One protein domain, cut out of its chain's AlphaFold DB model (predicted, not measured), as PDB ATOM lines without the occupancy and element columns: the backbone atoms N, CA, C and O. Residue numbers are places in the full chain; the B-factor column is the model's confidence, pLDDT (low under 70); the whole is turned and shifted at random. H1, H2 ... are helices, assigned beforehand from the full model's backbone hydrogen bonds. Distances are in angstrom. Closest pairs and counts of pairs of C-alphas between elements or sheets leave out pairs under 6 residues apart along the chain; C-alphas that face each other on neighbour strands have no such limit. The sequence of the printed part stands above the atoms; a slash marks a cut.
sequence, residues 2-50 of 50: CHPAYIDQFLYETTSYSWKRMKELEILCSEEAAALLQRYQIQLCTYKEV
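Overview. This is residues 2 to 50 of the 50 residues of the protein "YdjC-like protein" of Erysipelotrichaceae bacterium CAG:64 (UniProt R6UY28). Three short helices follow one another in an open, kinked string: H1 is turned across the beginning of H2 at one end, and H3 continues beyond the other end of H2 at a bend. Before them, residues 2 to 8 pass beside H2 on the way to H1; at the far end, residues 35 to 41, of which 35 to 39 belong to H3, and the tail of residues 43 to 50 stick out, the tail turning off to one side of the string. The printed part has 49 residues, with three named helices in the order H1, H2, H3 and no named strand, and its class is all helix. It is only just loose, close to extended, with a radius of gyration of the C-alphas of 14.2 A, and the C-alphas span 39 by 27 by 13 A.

Arrangement. The first helix, H1, residues 9 to 14, and the next, H2, residues 18 to 28, only just touch, with 3 pairs of C-alphas within 8 A, and they touch only at the corner by their link. Their closest C-alphas are those of Tyr 12 and Ser 18, 5.4 A apart. Their lines stand at 71 degrees, only just about perpendicular. H3, residues 31 to 39, is close to H2 but not clearly touching it; the closest C-alphas of the two are those of Ile 27 and Ala 33, 6.7 A apart. H2 and H3 run the same way at a steep tilt of 48 degrees. H1 and H3 are apart. In H1 and H3 every O i to N i+4 pair is within hydrogen-bond range; in H2 6 of 7 are.

Along the chain. H1 begins at C-alpha 9, at (183.580, 76.117, 179.831), and measures 8.5 A from first to last C-alpha. H2, residues 18 to 28, is the longest helix by residues, with 11, and measures 15.9 A from C-alpha 18, at (183.296, 68.253, 173.967), to C-alpha 28. H3, residues 31 to 39, measures 12.0 A and ends at C-alpha 39, at (160.996, 55.768, 156.532).

Size, cuts and confidence. The two C-alphas farthest apart are those of Glu 13 and Gln 41, at 39.7 A, while those of Cys 2 and Val 50, the first and last printed, are 19.8 A apart. Without the stretches that stand free, the body has 34 residues and spans 35 by 14 by 10 A. The links H1 to H2 and H2 to H3 are both tight, with 3 and 2 residues between the helices. The printed part has no cut, and Val 50 is the chain's last residue. The mean pLDDT of the printed part is 97.2, and no printed residue is under 70.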
ATOM      1  N   CYS A   2     174.388  57.763 173.175       96.62
ATOM      2  CA  CYS A   2     174.932  59.002 172.615       96.62
ATOM      3  C   CYS A   2     175.213  59.994 173.752       96.62
ATOM      4  O   CYS A   2     174.750  59.799 174.878       96.62
ATOM      5  N   HIS A   3     175.988  61.034 173.465       97.94
ATOM      6  CA  HIS A   3     176.423  62.051 174.414       97.94
ATOM      7  C   HIS A   3     176.121  63.470 173.902       97.94
ATOM      8  O   HIS A   3     177.034  64.291 173.881       97.94
ATOM      9  N   PRO A   4     174.890  63.804 173.476       97.88
ATOM     10  CA  PRO A   4     174.584  65.146 172.991       97.88
ATOM     11  C   PRO A   4     174.750  66.185 174.109       97.88
ATOM     12  O   PRO A   4     174.346  65.949 175.248       97.88
ATOM     13  N   ALA A   5     175.344  67.336 173.793       97.81
ATOM     14  CA  ALA A   5     175.496  68.437 174.745       97.81
ATOM     15  C   ALA A   5     175.718  69.785 174.045       97.81
ATOM     16  O   ALA A   5     176.322  69.843 172.972       97.81
ATOM     17  N   TYR A   6     175.296  70.866 174.705       97.50
ATOM     18  CA  TYR A   6     175.823  72.208 174.451       97.50
ATOM     19  C   TYR A   6     177.201  72.363 175.100       97.50
ATOM     20  O   TYR A   6     177.507  71.679 176.078       97.50
ATOM     21  N   ILE A   7     178.032  73.254 174.558       96.56
ATOM     22  CA  ILE A   7     179.381  73.492 175.078       96.56
ATOM     23  C   ILE A   7     179.359  74.657 176.057       96.56
ATOM     24  O   ILE A   7     179.039  75.783 175.682       96.56
ATOM     25  N   ASP A   8     179.758  74.379 177.290       97.44
ATOM     26  CA  ASP A   8     180.160  75.379 178.269       97.44
ATOM     27  C   ASP A   8     181.648  75.212 178.618       97.44
ATOM     28  O   ASP A   8     182.327  74.294 178.142       97.44
ATOM     29  N   GLN A   9     182.173  76.132 179.431       97.38
ATOM     30  CA  GLN A   9     183.580  76.117 179.831       97.38
ATOM     31  C   GLN A   9     183.945  74.827 180.574       97.38
ATOM     32  O   GLN A   9     184.966  74.212 180.274       97.38
ATOM     33  N   PHE A  10     183.092  74.385 181.498       98.00
ATOM     34  CA  PHE A  10     183.342  73.181 182.279       98.00
ATOM     35  C   PHE A  10     183.467  71.951 181.376       98.00
ATOM     36  O   PHE A  10     184.434  71.198 181.472       98.00
ATOM     37  N   LEU A  11     182.521  71.747 180.460       97.00
ATOM     38  CA  LEU A  11     182.529  70.622 179.536       97.00
ATOM     39  C   LEU A  11     183.720  70.694 178.578       97.00
ATOM     40  O   LEU A  11     184.331  69.670 178.275       97.00
ATOM     41  N   TYR A  12     184.058  71.892 178.104       97.06
ATOM     42  CA  TYR A  12     185.212  72.098 177.237       97.06
ATOM     43  C   TYR A  12     186.532  71.715 177.921       97.06
ATOM     44  O   TYR A  12     187.367  71.053 177.308       97.06
ATOM     45  N   GLU A  13     186.701  72.081 179.193       97.88
ATOM     46  CA  GLU A  13     187.922  71.827 179.967       97.88
ATOM     47  C   GLU A  13     188.021  70.386 180.488       97.88
ATOM     48  O   GLU A  13     189.118  69.845 180.626       97.88
ATOM     49  N   THR A  14     186.888  69.744 180.775       97.50
ATOM     50  CA  THR A  14     186.866  68.434 181.449       97.50
ATOM     51  C   THR A  14     186.824  67.237 180.507       97.50
ATOM     52  O   THR A  14     187.062  66.109 180.944       97.50
ATOM     53  N   THR A  15     186.539  67.427 179.215       96.56
ATOM     54  CA  THR A  15     186.524  66.315 178.259       96.56
ATOM     55  C   THR A  15     187.066  66.680 176.883       96.56
ATOM     56  O   THR A  15     186.684  67.663 176.256       96.56
ATOM     57  N   SER A  16     187.886  65.781 176.337       95.38
ATOM     58  CA  SER A  16     188.351  65.838 174.948       95.38
ATOM     59  C   SER A  16     187.251  65.542 173.921       95.38
ATOM     60  O   SER A  16     187.467  65.698 172.718       95.38
ATOM     61  N   TYR A  17     186.071  65.098 174.368       96.94
ATOM     62  CA  TYR A  17     184.946  64.771 173.494       96.94
ATOM     63  C   TYR A  17     183.942  65.923 173.337       96.94
ATOM     64  O   TYR A  17     182.952  65.755 172.635       96.94
ATOM     65  N   SER A  18     184.194  67.088 173.941       95.62
ATOM     66  CA  SER A  18     183.296  68.253 173.967       95.62
ATOM     67  C   SER A  18     182.692  68.585 172.593       95.62
ATOM     68  O   SER A  18     181.496  68.396 172.396       95.62
ATOM     69  N   TRP A  19     183.498  68.954 171.595       96.56
ATOM     70  CA  TRP A  19     183.004  69.332 170.257       96.56
ATOM     71  C   TRP A  19     182.169  68.263 169.549       96.56
ATOM     72  O   TRP A  19     181.205  68.577 168.851       96.56
ATOM     73  N   LYS A  20     182.520  66.988 169.729       97.50
ATOM     74  CA  LYS A  20     181.806  65.877 169.089       97.50
ATOM     75  C   LYS A  20     180.392  65.730 169.656       97.50
ATOM     76  O   LYS A  20     179.482  65.425 168.895       97.50
ATOM     77  N   ARG A  21     180.181  66.062 170.936       98.12
ATOM     78  CA  ARG A  21     178.850  66.101 171.570       98.12
ATOM     79  C   ARG A  21     177.910  67.110 170.922       98.12
ATOM     80  O   ARG A  21     176.725  66.829 170.761       98.12
ATOM     81  N   MET A  22     178.441  68.259 170.509       97.69
ATOM     82  CA  MET A  22     177.660  69.261 169.782       97.69
ATOM     83  C   MET A  22     177.252  68.740 168.399       97.69
ATOM     84  O   MET A  22     176.114  68.935 167.980       97.69
ATOM     85  N   LYS A  23     178.146  68.011 167.713       97.94
ATOM     86  CA  LYS A  23     177.817  67.397 166.421       97.94
ATOM     87  C   LYS A  23     176.778  66.283 166.551       97.94
ATOM     88  O   LYS A  23     175.898  66.172 165.705       97.94
ATOM     89  N   GLU A  24     176.852  65.479 167.610       98.44
ATOM     90  CA  GLU A  24     175.816  64.488 167.909       98.44
ATOM     91  C   GLU A  24     174.449  65.143 168.124       98.44
ATOM     92  O   GLU A  24     173.464  64.672 167.563       98.44
ATOM     93  N   LEU A  25     174.389  66.239 168.890       98.31
ATOM     94  CA  LEU A  25     173.150  66.987 169.114       98.31
ATOM     95  C   LEU A  25     172.537  67.469 167.790       98.31
ATOM     96  O   LEU A  25     171.346  67.276 167.566       98.31
ATOM     97  N   GLU A  26     173.355  68.039 166.901       98.38
ATOM     98  CA  GLU A  26     172.918  68.479 165.569       98.38
ATOM     99  C   GLU A  26     172.295  67.328 164.761       98.38
ATOM    100  O   GLU A  26     171.207  67.476 164.214       98.38
ATOM    101  N   ILE A  27     172.954  66.165 164.721       98.44
ATOM    102  CA  ILE A  27     172.475  64.999 163.965       98.44
ATOM    103  C   ILE A  27     171.177  64.455 164.568       98.44
ATOM    104  O   ILE A  27     170.217  64.210 163.839       98.44
ATOM    105  N   LEU A  28     171.128  64.272 165.891       98.19
ATOM    106  CA  LEU A  28     169.978  63.678 166.579       98.19
ATOM    107  C   LEU A  28     168.721  64.551 166.495       98.19
ATOM    108  O   LEU A  28     167.615  64.019 166.517       98.19
ATOM    109  N   CYS A  29     168.887  65.869 166.377       97.81
ATOM    110  CA  CYS A  29     167.792  66.820 166.204       97.81
ATOM    111  C   CYS A  29     167.530  67.196 164.735       97.81
ATOM    112  O   CYS A  29     166.712  68.077 164.478       97.81
ATOM    113  N   SER A  30     168.209  66.565 163.773       98.56
ATOM    114  CA  SER A  30     168.023  66.866 162.353       98.56
ATOM    115  C   SER A  30     166.704  66.311 161.805       98.56
ATOM    116  O   SER A  30     166.254  65.222 162.175       98.56
ATOM    117  N   GLU A  31     166.113  67.033 160.850       98.44
ATOM    118  CA  GLU A  31     164.942  66.557 160.103       98.44
ATOM    119  C   GLU A  31     165.249  65.268 159.328       98.44
ATOM    120  O   GLU A  31     164.395  64.390 159.215       98.44
ATOM    121  N   GLU A  32     166.486  65.114 158.846       98.50
ATOM    122  CA  GLU A  32     166.946  63.907 158.157       98.50
ATOM    123  C   GLU A  32     166.888  62.677 159.071       98.50
ATOM    124  O   GLU A  32     166.335  61.646 158.681       98.50
ATOM    125  N   ALA A  33     167.394  62.777 160.305       98.06
ATOM    126  CA  ALA A  33     167.338  61.675 161.260       98.06
ATOM    127  C   ALA A  33     165.889  61.278 161.580       98.06
ATOM    128  O   ALA A  33     165.559  60.089 161.580       98.06
ATOM    129  N   ALA A  34     165.004  62.260 161.781       98.00
ATOM    130  CA  ALA A  34     163.580  62.010 161.995       98.00
ATOM    131  C   ALA A  34     162.922  61.330 160.779       98.00
ATOM    132  O   ALA A  34     162.193  60.344 160.931       98.00
ATOM    133  N   ALA A  35     163.226  61.798 159.565       98.50
ATOM    134  CA  ALA A  35     162.717  61.219 158.326       98.50
ATOM    135  C   ALA A  35     163.185  59.769 158.127       98.50
ATOM    136  O   ALA A  35     162.412  58.929 157.663       98.50
ATOM    137  N   LEU A  36     164.424  59.444 158.509       98.56
ATOM    138  CA  LEU A  36     164.941  58.075 158.453       98.56
ATOM    139  C   LEU A  36     164.193  57.151 159.420       98.56
ATOM    140  O   LEU A  36     163.785  56.064 159.013       98.56
ATOM    141  N   LEU A  37     163.946  57.585 160.661       98.44
ATOM    142  CA  LEU A  37     163.161  56.803 161.625       98.44
ATOM    143  C   LEU A  37     161.764  56.485 161.080       98.44
ATOM    144  O   LEU A  37     161.330  55.332 161.126       98.44
ATOM    145  N   GLN A  38     161.096  57.480 160.490       98.12
ATOM    146  CA  GLN A  38     159.784  57.298 159.871       98.12
ATOM    147  C   GLN A  38     159.847  56.361 158.657       98.12
ATOM    148  O   GLN A  38     159.037  55.440 158.548       98.12
ATOM    149  N   ARG A  39     160.815  56.568 157.754       98.50
ATOM    150  CA  ARG A  39     160.996  55.768 156.532       98.50
ATOM    151  C   ARG A  39     161.172  54.286 156.838       98.50
ATOM    152  O   ARG A  39     160.630  53.452 156.119       98.50
ATOM    153  N   TYR A  40     161.941  53.968 157.874       98.56
ATOM    154  CA  TYR A  40     162.220  52.591 158.276       98.56
ATOM    155  C   TYR A  40     161.249  52.054 159.333       98.56
ATOM    156  O   TYR A  40     161.444  50.942 159.812       98.56
ATOM    157  N   GLN A  41     160.205  52.819 159.679       98.19
ATOM    158  CA  GLN A  41     159.190  52.448 160.673       98.19
ATOM    159  C   GLN A  41     159.802  52.039 162.024       98.19
ATOM    160  O   GLN A  41     159.304  51.145 162.709       98.19
ATOM    161  N   ILE A  42     160.899  52.699 162.410       97.94
ATOM    162  CA  ILE A  42     161.597  52.437 163.668       97.94
ATOM    163  C   ILE A  42     160.811  53.108 164.794       97.94
ATOM    164  O   ILE A  42     160.663  54.331 164.820       97.94
ATOM    165  N   GLN A  43     160.327  52.309 165.743       96.12
ATOM    166  CA  GLN A  43     159.675  52.814 166.946       96.12
ATOM    167  C   GLN A  43     160.722  53.161 168.005       96.12
ATOM    168  O   GLN A  43     161.525  52.318 168.407       96.12
ATOM    169  N   LEU A  44     160.710  54.413 168.458       95.94
ATOM    170  CA  LEU A  44     161.468  54.826 169.631       95.94
ATOM    171  C   LEU A  44     160.721  54.370 170.885       95.94
ATOM    172  O   LEU A  44     159.519  54.596 170.994       95.94
ATOM    173  N   CYS A  45     161.446  53.763 171.819       96.25
ATOM    174  CA  CYS A  45     160.912  53.291 173.092       96.25
ATOM    175  C   CYS A  45     161.735  53.830 174.260       96.25
ATOM    176  O   CYS A  45     162.869  54.299 174.104       96.25
ATOM    177  N   THR A  46     161.156  53.742 175.450       96.94
ATOM    178  CA  THR A  46     161.839  54.033 176.710       96.94
ATOM    179  C   THR A  46     161.927  52.783 177.578       96.94
ATOM    180  O   THR A  46     161.145  51.851 177.430       96.94
ATOM    181  N   TYR A  47     162.825  52.781 178.567       96.94
ATOM    182  CA  TYR A  47     162.923  51.681 179.541       96.94
ATOM    183  C   TYR A  47     161.649  51.451 180.374       96.94
ATOM    184  O   TYR A  47     161.602  50.498 181.136       96.94
ATOM    185  N   LYS A  48     160.625  52.310 180.275       96.38
ATOM    186  CA  LYS A  48     159.319  52.075 180.910       96.38
ATOM    187  C   LYS A  48     158.467  51.047 180.158       96.38
ATOM    188  O   LYS A  48     157.486  50.568 180.710       96.38
ATOM    189  N   GLU A  49     158.800  50.782 178.898       93.81
ATOM    190  CA  GLU A  49     158.068  49.884 177.996       93.81
ATOM    191  C   GLU A  49     158.693  48.480 177.930       93.81
ATOM    192  O   GLU A  49     158.231  47.645 177.154       93.81
ATOM    193  N   VAL A  50     159.743  48.231 178.725       82.31
ATOM    194  CA  VAL A  50     160.516  46.980 178.779       82.31
ATOM    195  C   VAL A  50     160.444  46.375 180.172       82.31
ATOM    196  O   VAL A  50     160.535  47.151 181.150       82.31
TER     197      VAL A  50